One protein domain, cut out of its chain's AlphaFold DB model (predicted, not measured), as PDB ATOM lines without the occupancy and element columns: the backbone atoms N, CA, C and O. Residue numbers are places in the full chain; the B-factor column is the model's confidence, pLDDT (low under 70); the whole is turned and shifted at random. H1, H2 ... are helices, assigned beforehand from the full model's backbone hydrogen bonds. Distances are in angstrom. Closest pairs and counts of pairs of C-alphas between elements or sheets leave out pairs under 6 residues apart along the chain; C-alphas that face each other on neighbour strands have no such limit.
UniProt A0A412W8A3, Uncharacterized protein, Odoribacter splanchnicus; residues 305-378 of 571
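AT A GLANCE: This is residues 305 to 378 of the 571 residues of an uncharacterized protein of Odoribacter splanchnicus (UniProt A0A412W8A3). Three helices, H1, H2 and H3, make a small bundle with their centres in a triangle, and a fourth, H4, crosses near the end where H2 begins. After H4, residues 370 to 378 fold back along the bundle. The printed part has 74 residues, with four named helices in the order H1, H2, H3, H4 and no named strand; its class is all helix. It is compact and rounded, with a radius of gyration of the C-alphas of 11.7 A and spans of 31 by 26 by 17 A.

IN THESE COORDINATES: H1 holds residues 314 to 323, begins at C-alpha 314 at (8.135, 214.556, 27.308) and is 14.2 A long from first to last C-alpha. H2, residues 329 to 341, measures 18.4 A. H3, residues 349 to 356, measures 10.5 A. H4, residues 362 to 369, measures 11.2 A and ends at C-alpha 369 at (-1.682, 200.906, 16.773).

HOW THE PARTS SIT: H2 is the hub, touching the three other helices. H1 and H2 form a helical hairpin at a shallow tilt of 13 degrees; their closest C-alphas, of Leu 318 and Ala 332, are 6.0 A apart. H2 and H3 form another, at 20 degrees, with the closest C-alphas, of Ile 336 and Leu 351, 6.3 A apart. H1 and H3 touch and run the same way at a shallow tilt of 33 degrees, only just short of steep; their closest C-alphas, of Pro 315 and Tyr 354, are 4.6 A apart. H4 touches H2 at residues 330 to 333 alone, only just about perpendicular at 73 degrees; the closest C-alphas, of Leu 333 and Val 366, are 7.6 A apart. H3 and H4 are close but not clearly touching, with the closest C-alphas, of Leu 355 and Ile 362, 6.8 A apart, and H1 and H4 are apart. In H1, H2 and H3 every O i to N i+4 pair is within hydrogen-bond range; in H4, 3 of 4 are.

THE WHOLE: The C-alphas farthest apart, of Arg 306 and Gly 325, are 32.5 A from each other. The printed part has no cut and no long link. Mean pLDDT of the printed part is 87.3, with residues 305 to 310 and 344 to 346 under 70.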
ATOM      1  N   GLN A 305      -2.185 227.326  20.715       62.50
ATOM      2  CA  GLN A 305      -1.753 226.173  19.903       62.50
ATOM      3  C   GLN A 305      -0.611 226.441  18.889       62.50
ATOM      4  O   GLN A 305      -0.622 225.878  17.801       62.50
ATOM      5  N   ARG A 306       0.403 227.268  19.181       63.66
ATOM      6  CA  ARG A 306       1.517 227.567  18.264       63.66
ATOM      7  C   ARG A 306       2.771 226.723  18.513       63.66
ATOM      8  O   ARG A 306       3.225 226.078  17.570       63.66
ATOM      9  N   LYS A 307       3.352 226.722  19.722       62.31
ATOM     10  CA  LYS A 307       4.557 225.930  20.073       62.31
ATOM     11  C   LYS A 307       4.640 225.632  21.576       62.31
ATOM     12  O   LYS A 307       4.989 226.529  22.343       62.31
ATOM     13  N   ASP A 308       4.326 224.400  21.998       61.97
ATOM     14  CA  ASP A 308       4.332 224.082  23.433       61.97
ATOM     15  C   ASP A 308       5.719 223.607  23.826       61.97
ATOM     16  O   ASP A 308       6.035 222.421  23.808       61.97
ATOM     17  N   MET A 309       6.575 224.553  24.172       61.38
ATOM     18  CA  MET A 309       7.918 224.206  24.604       61.38
ATOM     19  C   MET A 309       7.921 223.561  26.005       61.38
ATOM     20  O   MET A 309       8.944 223.040  26.435       61.38
ATOM     21  N   THR A 310       6.803 223.555  26.747       61.59
ATOM     22  CA  THR A 310       6.768 222.948  28.089       61.59
ATOM     23  C   THR A 310       6.817 221.424  28.055       61.59
ATOM     24  O   THR A 310       7.213 220.808  29.047       61.59
ATOM     25  N   VAL A 311       6.497 220.817  26.910       72.75
ATOM     26  CA  VAL A 311       6.485 219.363  26.703       72.75
ATOM     27  C   VAL A 311       7.690 218.850  25.911       72.75
ATOM     28  O   VAL A 311       7.701 217.678  25.557       72.75
ATOM     29  N   ILE A 312       8.714 219.674  25.646       73.25
ATOM     30  CA  ILE A 312       9.873 219.260  24.825       73.25
ATOM     31  C   ILE A 312      10.587 218.012  25.364       73.25
ATOM     32  O   ILE A 312      10.955 217.150  24.587       73.25
ATOM     33  N   ASN A 313      10.681 217.862  26.691       74.44
ATOM     34  CA  ASN A 313      11.326 216.712  27.347       74.44
ATOM     35  C   ASN A 313      10.333 215.583  27.700       74.44
ATOM     36  O   ASN A 313      10.580 214.759  28.588       74.44
ATOM     37  N   LEU A 314       9.137 215.598  27.103       84.75
ATOM     38  CA  LEU A 314       8.135 214.556  27.308       84.75
ATOM     39  C   LEU A 314       8.645 213.152  26.916       84.75
ATOM     40  O   LEU A 314       8.331 212.220  27.658       84.75
ATOM     41  N   PRO A 315       9.430 212.960  25.833       90.19
ATOM     42  CA  PRO A 315       9.952 211.648  25.455       90.19
ATOM     43  C   PRO A 315      10.780 210.988  26.563       90.19
ATOM     44  O   PRO A 315      10.510 209.847  26.944       90.19
ATOM     45  N   GLU A 316      11.733 211.719  27.141       86.06
ATOM     46  CA  GLU A 316      12.603 211.236  28.213       86.06
ATOM     47  C   GLU A 316      11.810 210.961  29.487       86.06
ATOM     48  O   GLU A 316      12.024 209.946  30.153       86.06
ATOM     49  N   ALA A 317      10.868 211.847  29.828       83.19
ATOM     50  CA  ALA A 317      10.005 211.651  30.985       83.19
ATOM     51  C   ALA A 317       9.169 210.371  30.843       83.19
ATOM     52  O   ALA A 317       9.123 209.564  31.771       83.19
ATOM     53  N   LEU A 318       8.551 210.144  29.681       90.31
ATOM     54  CA  LEU A 318       7.770 208.935  29.425       90.31
ATOM     55  C   LEU A 318       8.644 207.681  29.476       90.31
ATOM     56  O   LEU A 318       8.238 206.708  30.111       90.31
ATOM     57  N   LYS A 319       9.862 207.725  28.920       91.69
ATOM     58  CA  LYS A 319      10.816 206.610  29.012       91.69
ATOM     59  C   LYS A 319      11.131 206.244  30.462       91.69
ATOM     60  O   LYS A 319      11.072 205.076  30.826       91.69
ATOM     61  N   ILE A 320      11.385 207.235  31.318       87.81
ATOM     62  CA  ILE A 320      11.656 206.999  32.745       87.81
ATOM     63  C   ILE A 320      10.448 206.364  33.451       87.81
ATOM     64  O   ILE A 320      10.617 205.491  34.303       87.81
ATOM     65  N   TYR A 321       9.227 206.811  33.147       88.12
ATOM     66  CA  TYR A 321       8.016 206.250  33.754       88.12
ATOM     67  C   TYR A 321       7.754 204.818  33.276       88.12
ATOM     68  O   TYR A 321       7.322 203.981  34.069       88.12
ATOM     69  N   GLU A 322       8.039 204.538  32.009       93.19
ATOM     70  CA  GLU A 322       7.980 203.202  31.424       93.19
ATOM     71  C   GLU A 322       9.008 202.262  32.065       93.19
ATOM     72  O   GLU A 322       8.634 201.190  32.533       93.19
ATOM     73  N   ASP A 323      10.268 202.692  32.195       92.00
ATOM     74  CA  ASP A 323      11.345 201.911  32.827       92.00
ATOM     75  C   ASP A 323      11.026 201.554  34.286       92.00
ATOM     76  O   ASP A 323      11.467 200.530  34.808       92.00
ATOM     77  N   LYS A 324      10.232 202.397  34.954       93.56
ATOM     78  CA  LYS A 324       9.743 202.169  36.320       93.56
ATOM     79  C   LYS A 324       8.432 201.383  36.389       93.56
ATOM     80  O   LYS A 324       7.937 201.139  37.488       93.56
ATOM     81  N   GLY A 325       7.863 200.998  35.249       93.50
ATOM     82  CA  GLY A 325       6.613 200.246  35.159       93.50
ATOM     83  C   GLY A 325       5.359 201.051  35.515       93.50
ATOM     84  O   GLY A 325       4.322 200.460  35.803       93.50
ATOM     85  N   PHE A 326       5.428 202.387  35.520       93.44
ATOM     86  CA  PHE A 326       4.273 203.244  35.812       93.44
ATOM     87  C   PHE A 326       3.343 203.425  34.611       93.44
ATOM     88  O   PHE A 326       2.153 203.685  34.793       93.44
ATOM     89  N   ILE A 327       3.871 203.296  33.393       95.38
ATOM     90  CA  ILE A 327       3.114 203.370  32.139       95.38
ATOM     91  C   ILE A 327       3.609 202.297  31.166       95.38
ATOM     92  O   ILE A 327       4.741 201.836  31.278       95.38
ATOM     93  N   THR A 328       2.773 201.909  30.202       96.31
ATOM     94  CA  THR A 328       3.190 201.044  29.086       96.31
ATOM     95  C   THR A 328       3.615 201.880  27.878       96.31
ATOM     96  O   THR A 328       3.192 203.035  27.752       96.31
ATOM     97  N   ILE A 329       4.371 201.277  26.954       95.88
ATOM     98  CA  ILE A 329       4.763 201.895  25.672       95.88
ATOM     99  C   ILE A 329       3.525 202.400  24.918       95.88
ATOM    100  O   ILE A 329       3.489 203.528  24.434       95.88
ATOM    101  N   GLU A 330       2.454 201.605  24.856       95.19
ATOM    102  CA  GLU A 330       1.233 201.987  24.144       95.19
ATOM    103  C   GLU A 330       0.579 203.224  24.755       95.19
ATOM    104  O   GLU A 330       0.012 204.035  24.019       95.19
ATOM    105  N   LYS A 331       0.638 203.365  26.086       95.88
ATOM    106  CA  LYS A 331       0.095 204.532  26.779       95.88
ATOM    107  C   LYS A 331       0.981 205.760  26.589       95.88
ATOM    108  O   LYS A 331       0.444 206.852  26.421       95.88
ATOM    109  N   ALA A 332       2.302 205.593  26.580       95.69
ATOM    110  CA  ALA A 332       3.241 206.661  26.260       95.69
ATOM    111  C   ALA A 332       3.024 207.189  24.830       95.69
ATOM    112  O   ALA A 332       2.902 208.400  24.640       95.69
ATOM    113  N   LEU A 333       2.849 206.295  23.849       95.88
ATOM    114  CA  LEU A 333       2.516 206.666  22.471       95.88
ATOM    115  C   LEU A 333       1.205 207.464  22.383       95.88
ATOM    116  O   LEU A 333       1.171 208.478  21.692       95.88
ATOM    117  N   ASP A 334       0.154 207.071  23.115       94.31
ATOM    118  CA  ASP A 334      -1.108 207.837  23.161       94.31
ATOM    119  C   ASP A 334      -0.902 209.256  23.674       94.31
ATOM    120  O   ASP A 334      -1.461 210.202  23.124       94.31
ATOM    121  N   ILE A 335      -0.104 209.401  24.732       92.94
ATOM    122  CA  ILE A 335       0.197 210.701  25.325       92.94
ATOM    123  C   ILE A 335       0.950 211.568  24.315       92.94
ATOM    124  O   ILE A 335       0.589 212.731  24.146       92.94
ATOM    125  N   ILE A 336       1.942 211.020  23.608       92.50
ATOM    126  CA  ILE A 336       2.710 211.762  22.597       92.50
ATOM    127  C   ILE A 336       1.821 212.181  21.430       92.50
ATOM    128  O   ILE A 336       1.796 213.362  21.093       92.50
ATOM    129  N   VAL A 337       1.070 211.250  20.831       91.12
ATOM    130  CA  VAL A 337       0.212 211.535  19.669       91.12
ATOM    131  C   VAL A 337      -0.856 212.567  20.029       91.12
ATOM    132  O   VAL A 337      -1.047 213.538  19.295       91.12
ATOM    133  N   PHE A 338      -1.495 212.417  21.193       87.19
ATOM    134  CA  PHE A 338      -2.430 213.413  21.705       87.19
ATOM    135  C   PHE A 338      -1.749 214.773  21.894       87.19
ATOM    136  O   PHE A 338      -2.240 215.779  21.390       87.19
ATOM    137  N   THR A 339      -0.586 214.816  22.546       85.81
ATOM    138  CA  THR A 339       0.149 216.068  22.789       85.81
ATOM    139  C   THR A 339       0.521 216.764  21.481       85.81
ATOM    140  O   THR A 339       0.302 217.964  21.342       85.81
ATOM    141  N   GLN A 340       1.010 216.021  20.485       86.06
ATOM    142  CA  GLN A 340       1.325 216.565  19.165       86.06
ATOM    143  C   GLN A 340       0.085 217.111  18.445       86.06
ATOM    144  O   GLN A 340       0.195 218.130  17.767       86.06
ATOM    145  N   SER A 341      -1.092 216.500  18.631       80.94
ATOM    146  CA  SER A 341      -2.352 217.008  18.060       80.94
ATOM    147  C   SER A 341      -2.801 218.348  18.661       80.94
ATOM    148  O   SER A 341      -3.550 219.089  18.028       80.94
ATOM    149  N   MET A 342      -2.299 218.699  19.851       76.19
ATOM    150  CA  MET A 342      -2.631 219.946  20.546       76.19
ATOM    151  C   MET A 342      -1.769 221.145  20.117       76.19
ATOM    152  O   MET A 342      -2.003 222.246  20.610       76.19
ATOM    153  N   SER A 343      -0.786 220.987  19.221       75.31
ATOM    154  CA  SER A 343       0.095 222.085  18.792       75.31
ATOM    155  C   SER A 343       0.256 222.141  17.274       75.31
ATOM    156  O   SER A 343       0.554 221.142  16.628       75.31
ATOM    157  N   GLU A 344       0.151 223.336  16.691       69.50
ATOM    158  CA  GLU A 344       0.341 223.552  15.251       69.50
ATOM    159  C   GLU A 344       1.796 223.275  14.821       69.50
ATOM    160  O   GLU A 344       2.071 222.713  13.749       69.50
ATOM    161  N   LYS A 345       2.760 223.704  15.647       69.25
ATOM    162  CA  LYS A 345       4.201 223.657  15.364       69.25
ATOM    163  C   LYS A 345       5.008 223.387  16.641       69.25
ATOM    164  O   LYS A 345       4.475 223.257  17.738       69.25
ATOM    165  N   GLY A 346       6.326 223.265  16.488       69.75
ATOM    166  CA  GLY A 346       7.282 223.266  17.603       69.75
ATOM    167  C   GLY A 346       7.543 221.919  18.273       69.75
ATOM    168  O   GLY A 346       8.653 221.730  18.741       69.75
ATOM    169  N   ILE A 347       6.603 220.968  18.241       80.31
ATOM    170  CA  ILE A 347       6.715 219.684  18.971       80.31
ATOM    171  C   ILE A 347       6.610 218.437  18.078       80.31
ATOM    172  O   ILE A 347       6.295 217.333  18.520       80.31
ATOM    173  N   ARG A 348       6.885 218.584  16.778       81.06
ATOM    174  CA  ARG A 348       6.905 217.443  15.838       81.06
ATOM    175  C   ARG A 348       8.025 216.440  16.144       81.06
ATOM    176  O   ARG A 348       7.950 215.297  15.715       81.06
ATOM    177  N   HIS A 349       9.037 216.863  16.899       85.62
ATOM    178  CA  HIS A 349      10.168 216.032  17.293       85.62
ATOM    179  C   HIS A 349       9.818 214.976  18.354       85.62
ATOM    180  O   HIS A 349      10.475 213.942  18.378       85.62
ATOM    181  N   LEU A 350       8.766 215.180  19.165       91.19
ATOM    182  CA  LEU A 350       8.471 214.334  20.333       91.19
ATOM    183  C   LEU A 350       8.374 212.844  19.994       91.19
ATOM    184  O   LEU A 350       8.974 212.013  20.670       91.19
ATOM    185  N   LEU A 351       7.627 212.491  18.940       95.25
ATOM    186  CA  LEU A 351       7.506 211.089  18.549       95.25
ATOM    187  C   LEU A 351       8.845 210.535  18.063       95.25
ATOM    188  O   LEU A 351       9.225 209.458  18.497       95.25
ATOM    189  N   ARG A 352       9.579 211.273  17.222       94.94
ATOM    190  CA  ARG A 352      10.900 210.848  16.735       94.94
ATOM    191  C   ARG A 352      11.844 210.556  17.905       94.94
ATOM    192  O   ARG A 352      12.367 209.454  17.988       94.94
ATOM    193  N   GLU A 353      12.001 211.508  18.818       93.62
ATOM    194  CA  GLU A 353      12.889 211.381  19.979       93.62
ATOM    195  C   GLU A 353      12.470 210.233  20.895       93.62
ATOM    196  O   GLU A 353      13.311 209.459  21.338       93.62
ATOM    197  N   TYR A 354      11.167 210.032  21.111       96.06
ATOM    198  CA  TYR A 354      10.703 208.885  21.887       96.06
ATOM    199  C   TYR A 354      11.063 207.555  21.217       96.06
ATOM    200  O   TYR A 354      11.494 206.635  21.906       96.06
ATOM    201  N   LEU A 355      10.942 207.441  19.892       97.12
ATOM    202  CA  LEU A 355      11.348 206.227  19.175       97.12
ATOM    203  C   LEU A 355      12.868 206.004  19.226       97.12
ATOM    204  O   LEU A 355      13.297 204.860  19.354       97.12
ATOM    205  N   GLU A 356      13.670 207.070  19.193       95.88
ATOM    206  CA  GLU A 356      15.135 207.010  19.327       95.88
ATOM    207  C   GLU A 356      15.595 206.512  20.706       95.88
ATOM    208  O   GLU A 356      16.640 205.877  20.816       95.88
ATOM    209  N   LEU A 357      14.797 206.730  21.758       95.50
ATOM    210  CA  LEU A 357      15.057 206.187  23.099       95.50
ATOM    211  C   LEU A 357      14.793 204.672  23.214       95.50
ATOM    212  O   LEU A 357      15.025 204.087  24.276       95.50
ATOM    213  N   HIS A 358      14.299 204.032  22.150       97.25
ATOM    214  CA  HIS A 358      13.950 202.614  22.117       97.25
ATOM    215  C   HIS A 358      14.707 201.855  21.032       97.25
ATOM    216  O   HIS A 358      15.217 202.419  20.063       97.25
ATOM    217  N   GLN A 359      14.741 200.533  21.192       96.38
ATOM    218  CA  GLN A 359      15.252 199.639  20.162       96.38
ATOM    219  C   GLN A 359      14.369 199.700  18.895       96.38
ATOM    220  O   GLN A 359      13.167 199.968  18.998       96.38
ATOM    221  N   PRO A 360      14.931 199.446  17.694       96.38
ATOM    222  CA  PRO A 360      14.215 199.563  16.415       96.38
ATOM    223  C   PRO A 360      12.902 198.771  16.282       96.38
ATOM    224  O   PRO A 360      12.056 199.108  15.454       96.38
ATOM    225  N   ASP A 361      12.688 197.737  17.097       93.88
ATOM    226  CA  ASP A 361      11.462 196.935  17.106       93.88
ATOM    227  C   ASP A 361      10.214 197.732  17.526       93.88
ATOM    228  O   ASP A 361       9.092 197.347  17.165       93.88
ATOM    229  N   ILE A 362      10.393 198.890  18.177       96.38
ATOM    230  CA  ILE A 362       9.309 199.822  18.510       96.38
ATOM    231  C   ILE A 362       8.495 200.260  17.286       96.38
ATOM    232  O   ILE A 362       7.287 200.471  17.404       96.38
ATOM    233  N   ILE A 363       9.103 200.324  16.094       97.06
ATOM    234  CA  ILE A 363       8.403 200.683  14.848       97.06
ATOM    235  C   ILE A 363       7.214 199.745  14.613       97.06
ATOM    236  O   ILE A 363       6.117 200.189  14.271       97.06
ATOM    237  N   SER A 364       7.385 198.450  14.888       94.44
ATOM    238  CA  SER A 364       6.309 197.467  14.748       94.44
ATOM    239  C   SER A 364       5.173 197.680  15.756       94.44
ATOM    240  O   SER A 364       4.010 197.434  15.434       94.44
ATOM    241  N   ILE A 365       5.484 198.158  16.965       95.19
ATOM    242  CA  ILE A 365       4.500 198.460  18.015       95.19
ATOM    243  C   ILE A 365       3.670 199.679  17.604       95.19
ATOM    244  O   ILE A 365       2.442 199.637  17.678       95.19
ATOM    245  N   VAL A 366       4.326 200.730  17.104       96.00
ATOM    246  CA  VAL A 366       3.663 201.948  16.617       96.00
ATOM    247  C   VAL A 366       2.686 201.619  15.491       96.00
ATOM    248  O   VAL A 366       1.516 201.990  15.568       96.00
ATOM    249  N   LEU A 367       3.133 200.875  14.477       93.69
ATOM    250  CA  LEU A 367       2.325 200.567  13.292       93.69
ATOM    251  C   LEU A 367       1.177 199.586  13.563       93.69
ATOM    252  O   LEU A 367       0.181 199.597  12.844       93.69
ATOM    253  N   LYS A 368       1.258 198.769  14.623       94.19
ATOM    254  CA  LYS A 368       0.113 197.961  15.085       94.19
ATOM    255  C   LYS A 368      -1.029 198.819  15.623       94.19
ATOM    256  O   LYS A 368      -2.169 198.360  15.638       94.19
ATOM    257  N   LYS A 369      -0.723 200.024  16.106       93.75
ATOM    258  CA  LYS A 369      -1.682 200.906  16.773       93.75
ATOM    259  C   LYS A 369      -2.141 202.065  15.893       93.75
ATOM    260  O   LYS A 369      -3.304 202.451  15.968       93.75
ATOM    261  N   TYR A 370      -1.246 202.600  15.070       91.94
ATOM    262  CA  TYR A 370      -1.459 203.833  14.327       91.94
ATOM    263  C   TYR A 370      -1.189 203.659  12.841       91.94
ATOM    264  O   TYR A 370      -0.187 203.071  12.436       91.94
ATOM    265  N   HIS A 371      -2.048 204.262  12.024       90.25
ATOM    266  CA  HIS A 371      -1.742 204.446  10.615       90.25
ATOM    267  C   HIS A 371      -0.707 205.578  10.462       90.25
ATOM    268  O   HIS A 371      -0.871 206.616  11.110       90.25
ATOM    269  N   PRO A 372       0.305 205.471   9.576       88.44
ATOM    270  CA  PRO A 372       1.343 206.499   9.423       88.44
ATOM    271  C   PRO A 372       0.810 207.921   9.200       88.44
ATOM    272  O   PRO A 372       1.359 208.878   9.733       88.44
ATOM    273  N   ALA A 373      -0.307 208.060   8.478       83.56
ATOM    274  CA  ALA A 373      -0.960 209.353   8.232       83.56
ATOM    275  C   ALA A 373      -1.569 210.034   9.471       83.56
ATOM    276  O   ALA A 373      -1.925 211.206   9.397       83.56
ATOM    277  N   GLN A 374      -1.712 209.317  10.586       84.88
ATOM    278  CA  GLN A 374      -2.193 209.868  11.854       84.88
ATOM    279  C   GLN A 374      -1.050 210.415  12.720       84.88
ATOM    280  O   GLN A 374      -1.309 210.996  13.770       84.88
ATOM    281  N   LEU A 375       0.206 210.205  12.314       90.75
ATOM    282  CA  LEU A 375       1.381 210.494  13.127       90.75
ATOM    283  C   LEU A 375       2.103 211.744  12.624       90.75
ATOM    284  O   LEU A 375       2.391 211.895  11.436       90.75
ATOM    285  N   HIS A 376       2.449 212.632  13.552       88.94
ATOM    286  CA  HIS A 376       3.204 213.848  13.264       88.94
ATOM    287  C   HIS A 376       4.713 213.602  13.408       88.94
ATOM    288  O   HIS A 376       5.343 214.073  14.353       88.94
ATOM    289  N   ILE A 377       5.288 212.866  12.454       91.94
ATOM    290  CA  ILE A 377       6.717 212.522  12.395       91.94
ATOM    291  C   ILE A 377       7.233 212.580  10.954       91.94
ATOM    292  O   ILE A 377       6.535 212.164  10.032       91.94
ATOM    293  N   THR A 378       8.461 213.060  10.758       92.56
ATOM    294  CA  THR A 378       9.211 212.863   9.508       92.56
ATOM    295  C   THR A 378       9.995 211.562   9.632       92.56
ATOM    296  O   THR A 378      10.947 211.479  10.401       92.56
TER     297      THR A 378